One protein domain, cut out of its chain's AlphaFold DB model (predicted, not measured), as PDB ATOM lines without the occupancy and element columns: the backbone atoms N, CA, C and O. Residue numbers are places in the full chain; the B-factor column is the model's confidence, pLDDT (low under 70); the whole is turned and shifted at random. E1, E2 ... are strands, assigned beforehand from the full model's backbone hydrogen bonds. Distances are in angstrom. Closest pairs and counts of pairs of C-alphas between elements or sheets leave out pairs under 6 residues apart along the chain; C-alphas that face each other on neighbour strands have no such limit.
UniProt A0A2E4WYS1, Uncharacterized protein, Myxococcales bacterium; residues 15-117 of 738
ATOM      1  N   GLU A  15     155.490 150.998 163.416       75.50
ATOM      2  CA  GLU A  15     155.791 152.405 163.134       75.50
ATOM      3  C   GLU A  15     154.662 153.175 162.426       75.50
ATOM      4  O   GLU A  15     154.682 154.408 162.426       75.50
ATOM      5  N   ASP A  16     153.703 152.469 161.818       77.81
ATOM      6  CA  ASP A  16     152.541 153.071 161.158       77.81
ATOM      7  C   ASP A  16     151.385 153.349 162.141       77.81
ATOM      8  O   ASP A  16     150.402 153.992 161.762       77.81
ATOM      9  N   CYS A  17     151.495 152.872 163.385       75.44
ATOM     10  CA  CYS A  17     150.476 152.970 164.427       75.44
ATOM     11  C   CYS A  17     150.872 153.951 165.543       75.44
ATOM     12  O   CYS A  17     152.026 154.374 165.638       75.44
ATOM     13  N   GLY A  18     149.901 154.385 166.357       73.69
ATOM     14  CA  GLY A  18     150.169 155.258 167.502       73.69
ATOM     15  C   GLY A  18     151.018 154.567 168.575       73.69
ATOM     16  O   GLY A  18     151.090 153.343 168.626       73.69
ATOM     17  N   ASP A  19     151.658 155.346 169.454       67.56
ATOM     18  CA  ASP A  19     152.396 154.791 170.599       67.56
ATOM     19  C   ASP A  19     151.474 153.856 171.419       67.56
ATOM     20  O   ASP A  19     150.456 154.309 171.947       67.56
ATOM     21  N   GLY A  20     151.832 152.568 171.519       65.12
ATOM     22  CA  GLY A  20     151.044 151.526 172.204       65.12
ATOM     23  C   GLY A  20     150.104 150.698 171.309       65.12
ATOM     24  O   GLY A  20     149.301 149.930 171.827       65.12
ATOM     25  N   GLU A  21     150.175 150.836 169.983       72.50
ATOM     26  CA  GLU A  21     149.368 150.073 169.020       72.50
ATOM     27  C   GLU A  21     150.250 149.180 168.127       72.50
ATOM     28  O   GLU A  21     151.330 149.587 167.695       72.50
ATOM     29  N   PHE A  22     149.776 147.974 167.790       76.81
ATOM     30  CA  PHE A  22     150.483 147.063 166.879       76.81
ATOM     31  C   PHE A  22     149.735 146.892 165.578       76.81
ATOM     32  O   PHE A  22     148.507 146.840 165.542       76.81
ATOM     33  N   CYS A  23     150.496 146.721 164.502       76.19
ATOM     34  CA  CYS A  23     149.898 146.400 163.230       76.19
ATOM     35  C   CYS A  23     149.516 144.921 163.133       76.19
ATOM     36  O   CYS A  23     150.396 144.061 163.032       76.19
ATOM     37  N   ARG A  24     148.211 144.625 163.108       74.94
ATOM     38  CA  ARG A  24     147.673 143.269 162.944       74.94
ATOM     39  C   ARG A  24     146.626 143.244 161.839       74.94
ATOM     40  O   ARG A  24     145.712 144.060 161.818       74.94
ATOM     41  N   ASP A  25     146.790 142.328 160.887       75.62
ATOM     42  CA  ASP A  25     145.895 142.162 159.731       75.62
ATOM     43  C   ASP A  25     145.621 143.464 158.950       75.62
ATOM     44  O   ASP A  25     144.562 143.646 158.351       75.62
ATOM     45  N   GLY A  26     146.601 144.375 158.941       78.38
ATOM     46  CA  GLY A  26     146.511 145.672 158.273       78.38
ATOM     47  C   GLY A  26     145.836 146.776 159.090       78.38
ATOM     48  O   GLY A  26     145.655 147.862 158.548       78.38
ATOM     49  N   PHE A  27     145.504 146.559 160.368       80.88
ATOM     50  CA  PHE A  27     144.903 147.556 161.263       80.88
ATOM     51  C   PHE A  27     145.733 147.761 162.538       80.88
ATOM     52  O   PHE A  27     146.320 146.819 163.067       80.88
ATOM     53  N   CYS A  28     145.775 149.000 163.032       79.62
ATOM     54  CA  CYS A  28     146.389 149.317 164.318       79.62
ATOM     55  C   CYS A  28     145.471 148.847 165.449       79.62
ATOM     56  O   CYS A  28     144.365 149.367 165.610       79.62
ATOM     57  N   ASP A  29     145.918 147.840 166.193       79.69
ATOM     58  CA  ASP A  29     145.213 147.255 167.327       79.69
ATOM     59  C   ASP A  29     145.897 147.695 168.625       79.69
ATOM     60  O   ASP A  29     147.025 147.293 168.924       79.69
ATOM     61  N   SER A  30     145.204 148.536 169.394       73.56
ATOM     62  CA  SER A  30     145.647 149.025 170.706       73.56
ATOM     63  C   SER A  30     145.527 147.980 171.817       73.56
ATOM     64  O   SER A  30     145.836 148.265 172.968       73.56
ATOM     65  N   THR A  31     144.976 146.804 171.511       73.50
ATOM     66  CA  THR A  31     144.824 145.699 172.462       73.50
ATOM     67  C   THR A  31     145.838 144.595 172.232       73.50
ATOM     68  O   THR A  31     145.835 143.635 172.988       73.50
ATOM     69  N   ALA A  32     146.702 144.702 171.226       79.75
ATOM     70  CA  ALA A  32     147.747 143.726 170.960       79.75
ATOM     71  C   ALA A  32     149.014 144.018 171.778       79.75
ATOM     72  O   ALA A  32     149.298 145.163 172.117       79.75
ATOM     73  N   CYS A  33     149.795 142.982 172.079       82.88
ATOM     74  CA  CYS A  33     151.056 143.119 172.806       82.88
ATOM     75  C   CYS A  33     151.990 141.936 172.555       82.88
ATOM     76  O   CYS A  33     151.564 140.844 172.179       82.88
ATOM     77  N   THR A  34     153.275 142.140 172.827       81.19
ATOM     78  CA  THR A  34     154.295 141.079 172.879       81.19
ATOM     79  C   THR A  34     154.971 140.987 174.244       81.19
ATOM     80  O   THR A  34     155.473 139.933 174.630       81.19
ATOM     81  N   THR A  35     154.968 142.087 174.994       81.25
ATOM     82  CA  THR A  35     155.501 142.205 176.344       81.25
ATOM     83  C   THR A  35     154.557 143.048 177.206       81.25
ATOM     84  O   THR A  35     153.795 143.850 176.672       81.25
ATOM     85  N   PRO A  36     154.611 142.945 178.545       79.56
ATOM     86  CA  PRO A  36     153.780 143.777 179.420       79.56
ATOM     87  C   PRO A  36     153.998 145.289 179.252       79.56
ATOM     88  O   PRO A  36     153.101 146.066 179.548       79.56
ATOM     89  N   ALA A  37     155.170 145.716 178.765       82.19
ATOM     90  CA  ALA A  37     155.479 147.130 178.529       82.19
ATOM     91  C   ALA A  37     154.704 147.734 177.345       82.19
ATOM     92  O   ALA A  37     154.686 148.953 177.191       82.19
ATOM     93  N   ASP A  38     154.094 146.879 176.524       80.94
ATOM     94  CA  ASP A  38     153.284 147.269 175.376       80.94
ATOM     95  C   ASP A  38     151.856 147.673 175.786       80.94
ATOM     96  O   ASP A  38     151.150 148.311 175.012       80.94
ATOM     97  N   CYS A  39     151.434 147.311 177.002       81.12
ATOM     98  CA  CYS A  39     150.093 147.560 177.517       81.12
ATOM     99  C   CYS A  39     150.026 148.825 178.382       81.12
ATOM    100  O   CYS A  39     151.029 149.279 178.935       81.12
ATOM    101  N   ALA A  40     148.826 149.400 178.520       82.94
ATOM    102  CA  ALA A  40     148.617 150.559 179.384       82.94
ATOM    103  C   ALA A  40     148.901 150.223 180.862       82.94
ATOM    104  O   ALA A  40     148.770 149.073 181.282       82.94
ATOM    105  N   ASP A  41     149.259 151.237 181.660       81.38
ATOM    106  CA  ASP A  41     149.558 151.077 183.091       81.38
ATOM    107  C   ASP A  41     148.456 150.271 183.811       81.38
ATOM    108  O   ASP A  41     147.302 150.697 183.881       81.38
ATOM    109  N   GLY A  42     148.835 149.118 184.374       80.69
ATOM    110  CA  GLY A  42     147.938 148.215 185.103       80.69
ATOM    111  C   GLY A  42     147.393 147.031 184.296       80.69
ATOM    112  O   GLY A  42     146.754 146.173 184.893       80.69
ATOM    113  N   GLN A  43     147.656 146.948 182.989       86.56
ATOM    114  CA  GLN A  43     147.318 145.791 182.152       86.56
ATOM    115  C   GLN A  43     148.492 144.814 182.016       86.56
ATOM    116  O   GLN A  43     149.656 145.179 182.188       86.56
ATOM    117  N   ILE A  44     148.179 143.568 181.660       89.00
ATOM    118  CA  ILE A  44     149.160 142.522 181.362       89.00
ATOM    119  C   ILE A  44     149.015 142.027 179.930       89.00
ATOM    120  O   ILE A  44     147.935 142.079 179.345       89.00
ATOM    121  N   CYS A  45     150.118 141.523 179.377       86.69
ATOM    122  CA  CYS A  45     150.115 140.902 178.063       86.69
ATOM    123  C   CYS A  45     149.877 139.394 178.185       86.69
ATOM    124  O   CYS A  45     150.785 138.661 178.580       86.69
ATOM    125  N   HIS A  46     148.681 138.927 177.828       87.19
ATOM    126  CA  HIS A  46     148.312 137.512 177.851       87.19
ATOM    127  C   HIS A  46     147.772 137.083 176.485       87.19
ATOM    128  O   HIS A  46     146.889 137.732 175.931       87.19
ATOM    129  N   GLN A  47     148.317 135.999 175.919       86.94
ATOM    130  CA  GLN A  47     147.937 135.489 174.588       86.94
ATOM    131  C   GLN A  47     147.898 136.587 173.502       86.94
ATOM    132  O   GLN A  47     146.948 136.694 172.728       86.94
ATOM    133  N   GLU A  48     148.951 137.413 173.464       87.31
ATOM    134  CA  GLU A  48     149.113 138.546 172.534       87.31
ATOM    135  C   GLU A  48     148.056 139.652 172.675       87.31
ATOM    136  O   GLU A  48     147.867 140.444 171.746       87.31
ATOM    137  N   ARG A  49     147.357 139.715 173.816       86.00
ATOM    138  CA  ARG A  49     146.387 140.763 174.124       86.00
ATOM    139  C   ARG A  49     146.631 141.427 175.475       86.00
ATOM    140  O   ARG A  49     146.901 140.759 176.470       86.00
ATOM    141  N   CYS A  50     146.489 142.745 175.506       86.62
ATOM    142  CA  CYS A  50     146.444 143.540 176.721       86.62
ATOM    143  C   CYS A  50     145.098 143.342 177.406       86.62
ATOM    144  O   CYS A  50     144.062 143.774 176.894       86.62
ATOM    145  N   ILE A  51     145.123 142.698 178.567       88.69
ATOM    146  CA  ILE A  51     143.943 142.468 179.399       88.69
ATOM    147  C   ILE A  51     144.166 143.016 180.806       88.69
ATOM    148  O   ILE A  51     145.303 143.235 181.236       88.69
ATOM    149  N   GLU A  52     143.071 143.300 181.505       89.25
ATOM    150  CA  GLU A  52     143.141 143.615 182.931       89.25
ATOM    151  C   GLU A  52     143.501 142.337 183.712       89.25
ATOM    152  O   GLU A  52     142.985 141.272 183.372       89.25
ATOM    153  N   PRO A  53     144.378 142.424 184.730       89.69
ATOM    154  CA  PRO A  53     144.616 141.349 185.686       89.69
ATOM    155  C   PRO A  53     143.306 140.774 186.223       89.69
ATOM    156  O   PRO A  53     142.446 141.520 186.691       89.69
ATOM    157  N   GLU A  54     143.171 139.454 186.191       91.50
ATOM    158  CA  GLU A  54     142.000 138.766 186.742       91.50
ATOM    159  C   GLU A  54     142.153 138.521 188.245       91.50
ATOM    160  O   GLU A  54     141.162 138.442 188.968       91.50
ATOM    161  N   CYS A  55     143.398 138.425 188.719       90.12
ATOM    162  CA  CYS A  55     143.712 138.059 190.089       90.12
ATOM    163  C   CYS A  55     145.010 138.692 190.601       90.12
ATOM    164  O   CYS A  55     145.953 138.938 189.846       90.12
ATOM    165  N   ASP A  56     145.069 138.883 191.919       88.44
ATOM    166  CA  ASP A  56     146.305 139.195 192.651       88.44
ATOM    167  C   ASP A  56     146.829 137.967 193.418       88.44
ATOM    168  O   ASP A  56     148.035 137.808 193.620       88.44
ATOM    169  N   ASP A  57     145.915 137.090 193.837       87.81
ATOM    170  CA  ASP A  57     146.180 135.816 194.492       87.81
ATOM    171  C   ASP A  57     145.049 134.814 194.206       87.81
ATOM    172  O   ASP A  57     144.023 135.149 193.611       87.81
ATOM    173  N   ASP A  58     145.225 133.567 194.635       84.44
ATOM    174  CA  ASP A  58     144.281 132.485 194.344       84.44
ATOM    175  C   ASP A  58     142.869 132.762 194.889       84.44
ATOM    176  O   ASP A  58     141.892 132.312 194.300       84.44
ATOM    177  N   SER A  59     142.728 133.544 195.970       84.38
ATOM    178  CA  SER A  59     141.422 133.834 196.586       84.38
ATOM    179  C   SER A  59     140.524 134.733 195.739       84.38
ATOM    180  O   SER A  59     139.321 134.822 195.996       84.38
ATOM    181  N   THR A  60     141.103 135.395 194.736       88.81
ATOM    182  CA  THR A  60     140.368 136.214 193.764       88.81
ATOM    183  C   THR A  60     139.839 135.415 192.571       88.81
ATOM    184  O   THR A  60     138.967 135.913 191.863       88.81
ATOM    185  N   CYS A  61     140.301 134.176 192.387       84.94
ATOM    186  CA  CYS A  61     139.835 133.289 191.329       84.94
ATOM    187  C   CYS A  61     138.577 132.501 191.727       84.94
ATOM    188  O   CYS A  61     138.242 132.372 192.909       84.94
ATOM    189  N   GLU A  62     137.872 131.963 190.726       83.50
ATOM    190  CA  GLU A  62     136.810 130.981 190.968       83.50
ATOM    191  C   GLU A  62     137.376 129.729 191.664       83.50
ATOM    192  O   GLU A  62     138.584 129.475 191.663       83.50
ATOM    193  N   ALA A  63     136.505 128.962 192.328       74.06
ATOM    194  CA  ALA A  63     136.917 127.702 192.946       74.06
ATOM    195  C   ALA A  63     137.553 126.796 191.882       74.06
ATOM    196  O   ALA A  63     137.062 126.786 190.765       74.06
ATOM    197  N   SER A  64     138.609 126.063 192.250       75.12
ATOM    198  CA  SER A  64     139.487 125.265 191.365       75.12
ATOM    199  C   SER A  64     140.475 126.023 190.490       75.12
ATOM    200  O   SER A  64     141.390 125.391 189.955       75.12
ATOM    201  N   ALA A  65     140.382 127.350 190.403       84.00
ATOM    202  CA  ALA A  65     141.358 128.164 189.699       84.00
ATOM    203  C   ALA A  65     142.455 128.708 190.626       84.00
ATOM    204  O   ALA A  65     142.309 128.851 191.846       84.00
ATOM    205  N   ARG A  66     143.599 129.013 190.014       87.31
ATOM    206  CA  ARG A  66     144.774 129.586 190.666       87.31
ATOM    207  C   ARG A  66     145.235 130.828 189.936       87.31
ATOM    208  O   ARG A  66     145.244 130.858 188.706       87.31
ATOM    209  N   CYS A  67     145.724 131.801 190.689       88.62
ATOM    210  CA  CYS A  67     146.347 132.965 190.112       88.62
ATOM    211  C   CYS A  67     147.755 132.638 189.609       88.62
ATOM    212  O   CYS A  67     148.701 132.451 190.380       88.62
ATOM    213  N   ARG A  68     147.911 132.588 188.286       88.38
ATOM    214  CA  ARG A  68     149.202 132.416 187.623       88.38
ATOM    215  C   ARG A  68     149.456 133.602 186.714       88.38
ATOM    216  O   ARG A  68     148.736 133.813 185.749       88.38
ATOM    217  N   GLU A  69     150.505 134.360 187.030       88.06
ATOM    218  CA  GLU A  69     150.880 135.555 186.258       88.06
ATOM    219  C   GLU A  69     149.707 136.546 186.115       88.06
ATOM    220  O   GLU A  69     149.518 137.149 185.065       88.06
ATOM    221  N   GLN A  70     148.934 136.713 187.198       90.25
ATOM    222  CA  GLN A  70     147.757 137.589 187.283       90.25
ATOM    223  C   GLN A  70     146.551 137.167 186.417       90.25
ATOM    224  O   GLN A  70     145.648 137.972 186.187       90.25
ATOM    225  N   ILE A  71     146.518 135.902 185.976       90.69
ATOM    226  CA  ILE A  71     145.394 135.257 185.280       90.69
ATOM    227  C   ILE A  71     144.899 134.060 186.085       90.69
ATOM    228  O   ILE A  71     145.708 133.301 186.629       90.69
ATOM    229  N   CYS A  72     143.583 133.871 186.147       88.75
ATOM    230  CA  CYS A  72     142.996 132.705 186.785       88.75
ATOM    231  C   CYS A  72     143.076 131.501 185.842       88.75
ATOM    232  O   CYS A  72     142.445 131.456 184.790       88.75
ATOM    233  N   VAL A  73     143.880 130.510 186.221       87.12
ATOM    234  CA  VAL A  73     144.039 129.258 185.479       87.12
ATOM    235  C   VAL A  73     143.315 128.155 186.229       87.12
ATOM    236  O   VAL A  73     143.651 127.881 187.379       87.12
ATOM    237  N   GLU A  74     142.354 127.514 185.572       83.88
ATOM    238  CA  GLU A  74     141.671 126.338 186.109       83.88
ATOM    239  C   GLU A  74     142.645 125.178 186.322       83.88
ATOM    240  O   GLU A  74     143.373 124.785 185.405       83.88
ATOM    241  N   ILE A  75     142.660 124.644 187.543       80.19
ATOM    242  CA  ILE A  75     143.528 123.537 187.956       80.19
ATOM    243  C   ILE A  75     142.723 122.244 188.120       80.19
ATOM    244  O   ILE A  75     143.215 121.181 187.750       80.19
ATOM    245  N   GLY A  76     141.479 122.310 188.602       76.19
ATOM    246  CA  GLY A  76     140.604 121.135 188.721       76.19
ATOM    247  C   GLY A  76     141.249 119.970 189.490       76.19
ATOM    248  O   GLY A  76     141.815 120.168 190.562       76.19
ATOM    249  N   GLU A  77     141.183 118.761 188.925       79.50
ATOM    250  CA  GLU A  77     141.798 117.524 189.447       79.50
ATOM    251  C   GLU A  77     143.272 117.374 189.003       79.50
ATOM    252  O   GLU A  77     143.715 116.287 188.635       79.50
ATOM    253  N   ALA A  78     144.053 118.459 188.963       85.50
ATOM    254  CA  ALA A  78     145.460 118.360 188.571       85.50
ATOM    255  C   ALA A  78     146.291 117.565 189.585       85.50
ATOM    256  O   ALA A  78     145.999 117.528 190.783       85.50
ATOM    257  N   ALA A  79     147.391 116.995 189.094       91.06
ATOM    258  CA  ALA A  79     148.405 116.399 189.944       91.06
ATOM    259  C   ALA A  79     149.021 117.436 190.896       91.06
ATOM    260  O   ALA A  79     149.312 118.566 190.493       91.06
ATOM    261  N   CYS A  80     149.269 117.028 192.137       92.62
ATOM    262  CA  CYS A  80     149.838 117.870 193.179       92.62
ATOM    263  C   CYS A  80     150.755 117.081 194.117       92.62
ATOM    264  O   CYS A  80     150.565 115.890 194.363       92.62
ATOM    265  N   ALA A  81     151.738 117.768 194.692       93.50
ATOM    266  CA  ALA A  81     152.524 117.277 195.823       93.50
ATOM    267  C   ALA A  81     152.182 117.999 197.138       93.50
ATOM    268  O   ALA A  81     152.548 117.531 198.220       93.50
ATOM    269  N   SER A  82     151.512 119.151 197.061       90.69
ATOM    270  CA  SER A  82     151.155 119.980 198.209       90.69
ATOM    271  C   SER A  82     149.895 120.810 197.949       90.69
ATOM    272  O   SER A  82     149.542 121.076 196.805       90.69
ATOM    273  N   ALA A  83     149.205 121.233 199.014       86.88
ATOM    274  CA  ALA A  83     147.962 122.005 198.899       86.88
ATOM    275  C   ALA A  83     148.149 123.350 198.173       86.88
ATOM    276  O   ALA A  83     147.247 123.795 197.470       86.88
ATOM    277  N   ASP A  84     149.341 123.947 198.267       86.12
ATOM    278  CA  ASP A  84     149.682 125.195 197.577       86.12
ATOM    279  C   ASP A  84     149.682 125.044 196.047       86.12
ATOM    280  O   ASP A  84     149.841 126.035 195.340       86.12
ATOM    281  N   GLU A  85     149.553 123.830 195.504       88.81
ATOM    282  CA  GLU A  85     149.456 123.558 194.067       88.81
ATOM    283  C   GLU A  85     148.011 123.561 193.549       88.81
ATOM    284  O   GLU A  85     147.822 123.711 192.345       88.81
ATOM    285  N   CYS A  86     147.007 123.481 194.430       85.19
ATOM    286  CA  CYS A  86     145.646 123.095 194.056       85.19
ATOM    287  C   CYS A  86     144.643 124.220 193.791       85.19
ATOM    288  O   CYS A  86     143.490 123.943 193.484       85.19
ATOM    289  N   GLY A  87     145.063 125.483 193.828       80.81
ATOM    290  CA  GLY A  87     144.144 126.610 193.656       80.81
ATOM    291  C   GLY A  87     143.230 126.809 194.869       80.81
ATOM    292  O   GLY A  87     143.293 126.088 195.868       80.81
ATOM    293  N   HIS A  88     142.402 127.849 194.829       83.12
ATOM    294  CA  HIS A  88     141.651 128.262 196.013       83.12
ATOM    295  C   HIS A  88     140.501 127.299 196.355       83.12
ATOM    296  O   HIS A  88     139.666 126.962 195.517       83.12
ATOM    297  N   GLY A  89     140.442 126.893 197.629       81.00
ATOM    298  CA  GLY A  89     139.405 126.005 198.170       81.00
ATOM    299  C   GLY A  89     139.650 124.510 197.943       81.00
ATOM    300  O   GLY A  89     138.843 123.698 198.391       81.00
ATOM    301  N   TYR A  90     140.754 124.155 197.288       88.75
ATOM    302  CA  TYR A  90     141.162 122.779 197.045       88.75
ATOM    303  C   TYR A  90     142.361 122.421 197.922       88.75
ATOM    304  O   TYR A  90     143.132 123.277 198.359       88.75
ATOM    305  N   GLN A  91     142.528 121.131 198.168       91.12
ATOM    306  CA  GLN A  91     143.661 120.572 198.889       91.12
ATOM    307  C   GLN A  91     144.257 119.410 198.097       91.12
ATOM    308  O   GLN A  91     143.611 118.850 197.214       91.12
ATOM    309  N   CYS A  92     145.508 119.074 198.399       93.44
ATOM    310  CA  CYS A  92     146.182 117.965 197.742       93.44
ATOM    311  C   CYS A  92     145.916 116.663 198.496       93.44
ATOM    312  O   CYS A  92     146.244 116.562 199.680       93.44
ATOM    313  N   SER A  93     145.325 115.682 197.815       93.50
ATOM    314  CA  SER A  93     145.100 114.342 198.363       93.50
ATOM    315  C   SER A  93     146.422 113.613 198.572       93.50
ATOM    316  O   SER A  93     147.398 113.837 197.856       93.50
ATOM    317  N   SER A  94     146.440 112.661 199.500       91.12
ATOM    318  CA  SER A  94     147.497 111.654 199.608       91.12
ATOM    319  C   SER A  94     147.676 110.829 198.325       91.12
ATOM    320  O   SER A  94     148.756 110.282 198.107       91.12
ATOM    321  N   TYR A  95     146.656 110.781 197.462       89.31
ATOM    322  CA  TYR A  95     146.730 110.200 196.120       89.31
ATOM    323  C   TYR A  95     147.453 111.099 195.097       89.31
ATOM    324  O   TYR A  95     147.821 110.639 194.022       89.31
ATOM    325  N   GLY A  96     147.716 112.362 195.441       91.56
ATOM    326  CA  GLY A  96     148.443 113.303 194.591       91.56
ATOM    327  C   GLY A  96     147.572 114.025 193.567       91.56
ATOM    328  O   GLY A  96     148.100 114.475 192.557       91.56
ATOM    329  N   LEU A  97     146.263 114.142 193.819       91.62
ATOM    330  CA  LEU A  97     145.335 114.947 193.021       91.62
ATOM    331  C   LEU A  97     144.698 116.053 193.864       91.62
ATOM    332  O   LEU A  97     144.430 115.876 195.058       91.62
ATOM    333  N   CYS A  98     144.448 117.190 193.227       91.44
ATOM    334  CA  CYS A  98     143.718 118.303 193.811       91.44
ATOM    335  C   CYS A  98     142.226 117.991 193.920       91.44
ATOM    336  O   CYS A  98     141.611 117.526 192.964       91.44
ATOM    337  N   PHE A  99     141.630 118.267 195.079       90.62
ATOM    338  CA  PHE A  99     140.219 117.968 195.328       90.62
ATOM    339  C   PHE A  99     139.575 118.917 196.350       90.62
ATOM    340  O   PHE A  99     140.263 119.666 197.049       90.62
ATOM    341  N   THR A 100     138.246 118.844 196.464       88.44
ATOM    342  CA  THR A 100     137.431 119.566 197.458       88.44
ATOM    343  C   THR A 100     136.822 118.636 198.494       88.44
ATOM    344  O   THR A 100     136.556 117.475 198.212       88.44
ATOM    345  N   GLY A 101     136.492 119.175 199.667       89.19
ATOM    346  CA  GLY A 101     135.887 118.408 200.756       89.19
ATOM    347  C   GLY A 101     136.931 117.944 201.766       89.19
ATOM    348  O   GLY A 101     138.003 118.533 201.869       89.19
ATOM    349  N   GLU A 102     136.598 116.926 202.551       93.56
ATOM    350  CA  GLU A 102     137.465 116.424 203.623       93.56
ATOM    351  C   GLU A 102     138.456 115.372 203.113       93.56
ATOM    352  O   GLU A 102     139.591 115.330 203.581       93.56
ATOM    353  N   CYS A 103     138.055 114.562 202.130       93.50
ATOM    354  CA  CYS A 103     138.868 113.489 201.559       93.50
ATOM    355  C   CYS A 103     138.575 113.252 200.071       93.50
ATOM    356  O   CYS A 103     137.459 113.489 199.614       93.50
ATOM    357  N   LEU A 104     139.565 112.749 199.335       91.31
ATOM    358  CA  LEU A 104     139.382 112.120 198.027       91.31
ATOM    359  C   LEU A 104     139.453 110.605 198.190       91.31
ATOM    360  O   LEU A 104     138.559 109.887 197.762       91.31
ATOM    361  N   VAL A 105     140.479 110.140 198.903       91.31
ATOM    362  CA  VAL A 105     140.747 108.722 199.149       91.31
ATOM    363  C   VAL A 105     140.688 108.412 200.640       91.31
ATOM    364  O   VAL A 105     140.826 109.288 201.493       91.31
ATOM    365  N   HIS A 106     140.538 107.139 201.008       91.50
ATOM    366  CA  HIS A 106     140.473 106.744 202.422       91.50
ATOM    367  C   HIS A 106     141.686 107.160 203.271       91.50
ATOM    368  O   HIS A 106     141.539 107.320 204.478       91.50
ATOM    369  N   THR A 107     142.873 107.309 202.674       90.88
ATOM    370  CA  THR A 107     144.099 107.723 203.378       90.88
ATOM    371  C   THR A 107     144.189 109.224 203.650       90.88
ATOM    372  O   THR A 107     145.117 109.639 204.338       90.88
ATOM    373  N   ASP A 108     143.235 110.018 203.157       93.50
ATOM    374  CA  ASP A 108     143.095 111.432 203.528       93.50
ATOM    375  C   ASP A 108     142.411 111.602 204.897       93.50
ATOM    376  O   ASP A 108     142.556 112.641 205.534       93.50
ATOM    377  N   CYS A 109     141.690 110.574 205.358       94.50
ATOM    378  CA  CYS A 109     141.030 110.548 206.662       94.50
ATOM    379  C   CYS A 109     141.912 109.913 207.748       94.50
ATOM    380  O   CYS A 109     142.916 109.250 207.466       94.50
ATOM    381  N   GLU A 110     141.493 110.049 209.009       95.25
ATOM    382  CA  GLU A 110     142.130 109.340 210.121       95.25
ATOM    383  C   GLU A 110     142.013 107.802 209.960       95.25
ATOM    384  O   GLU A 110     141.114 107.304 209.276       95.25
ATOM    385  N   PRO A 111     142.901 106.993 210.577       91.19
ATOM    386  CA  PRO A 111     142.929 105.540 210.362       91.19
ATOM    387  C   PRO A 111     141.636 104.780 210.719       91.19
ATOM    388  O   PRO A 111     141.388 103.704 210.171       91.19
ATOM    389  N   ASP A 112     140.837 105.301 211.652       93.38
ATOM    390  CA  ASP A 112     139.522 104.784 212.057       93.38
ATOM    391  C   ASP A 112     138.366 105.323 211.199       93.38
ATOM    392  O   ASP A 112     137.211 104.948 211.404       93.38
ATOM    393  N   GLU A 113     138.671 106.135 210.190       95.88
ATOM    394  CA  GLU A 113     137.728 106.747 209.265       95.88
ATOM    395  C   GLU A 113     137.927 106.228 207.836       95.88
ATOM    396  O   GLU A 113     138.911 105.566 207.482       95.88
ATOM    397  N   ARG A 114     136.918 106.458 207.005       93.56
ATOM    398  CA  ARG A 114     136.917 106.149 205.580       93.56
ATOM    399  C   ARG A 114     136.325 107.329 204.822       93.56
ATOM    400  O   ARG A 114     135.369 107.952 205.291       93.56
ATOM    401  N   CYS A 115     136.836 107.554 203.622       93.00
ATOM    402  CA  CYS A 115     136.244 108.515 202.710       93.00
ATOM    403  C   CYS A 115     134.939 107.980 202.118       93.00
ATOM    404  O   CYS A 115     134.878 106.835 201.674       93.00
ATOM    405  N   HIS A 116     133.886 108.791 202.123       91.56
ATOM    406  CA  HIS A 116     132.651 108.513 201.402       91.56
ATOM    407  C   HIS A 116     132.042 109.837 200.953       91.56
ATOM    408  O   HIS A 116     131.735 110.686 201.789       91.56
ATOM    409  N   SER A 117     131.834 110.001 199.645       86.50
ATOM    410  CA  SER A 117     131.256 111.224 199.068       86.50
ATOM    411  C   SER A 117     131.976 112.499 199.542       86.50
ATOM    412  O   SER A 117     131.332 113.468 199.936       86.50
TER     413      SER A 117
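This is residues 15 to 117 of the 738 residues of an uncharacterized protein of Myxococcales bacterium (UniProt A0A2E4WYS1). With little regular structure, this is a rod of loops along which three small hairpins, E1-E2, E3-E4 and E5-E6, follow one another, with E7 near the far end. The 103 printed residues have seven named strands, E1 to E7 in chain order, and no named helix; the class is all strand, with 24 residues in named elements, and each two-stranded sheet is antiparallel. It is extended: radius of gyration of the C-alphas 20.2 A, spans 71 by 23 by 20 A.

E1 is residues 22 to 24, from C-alpha 22 at (150.483, 147.063, 166.879); E2 is 27 to 29, E3 44 to 46, E4 49 to 51. E5 is 65 to 68, 9.2 A; E6 71 to 74, 9.7 A; E7 113 to 116, 9.5 A, ending at C-alpha 116 (132.651, 108.513, 201.402).

Within hydrogen-bond range are N 24 and O 27 in hairpin E1-E2, 2.9 A, N 46 and O 49 in E3-E4, 2.9 A, and N 68 and O 71 in E5-E6, 2.8 A. E3 and E6 are only just apart, 8.3 A. E7 pairs with no named strand.

The printed part has no cut. Links E2 to E3, E4 to E5 and E6 to E7 are long. Residues 19 to 20 have pLDDT under 70.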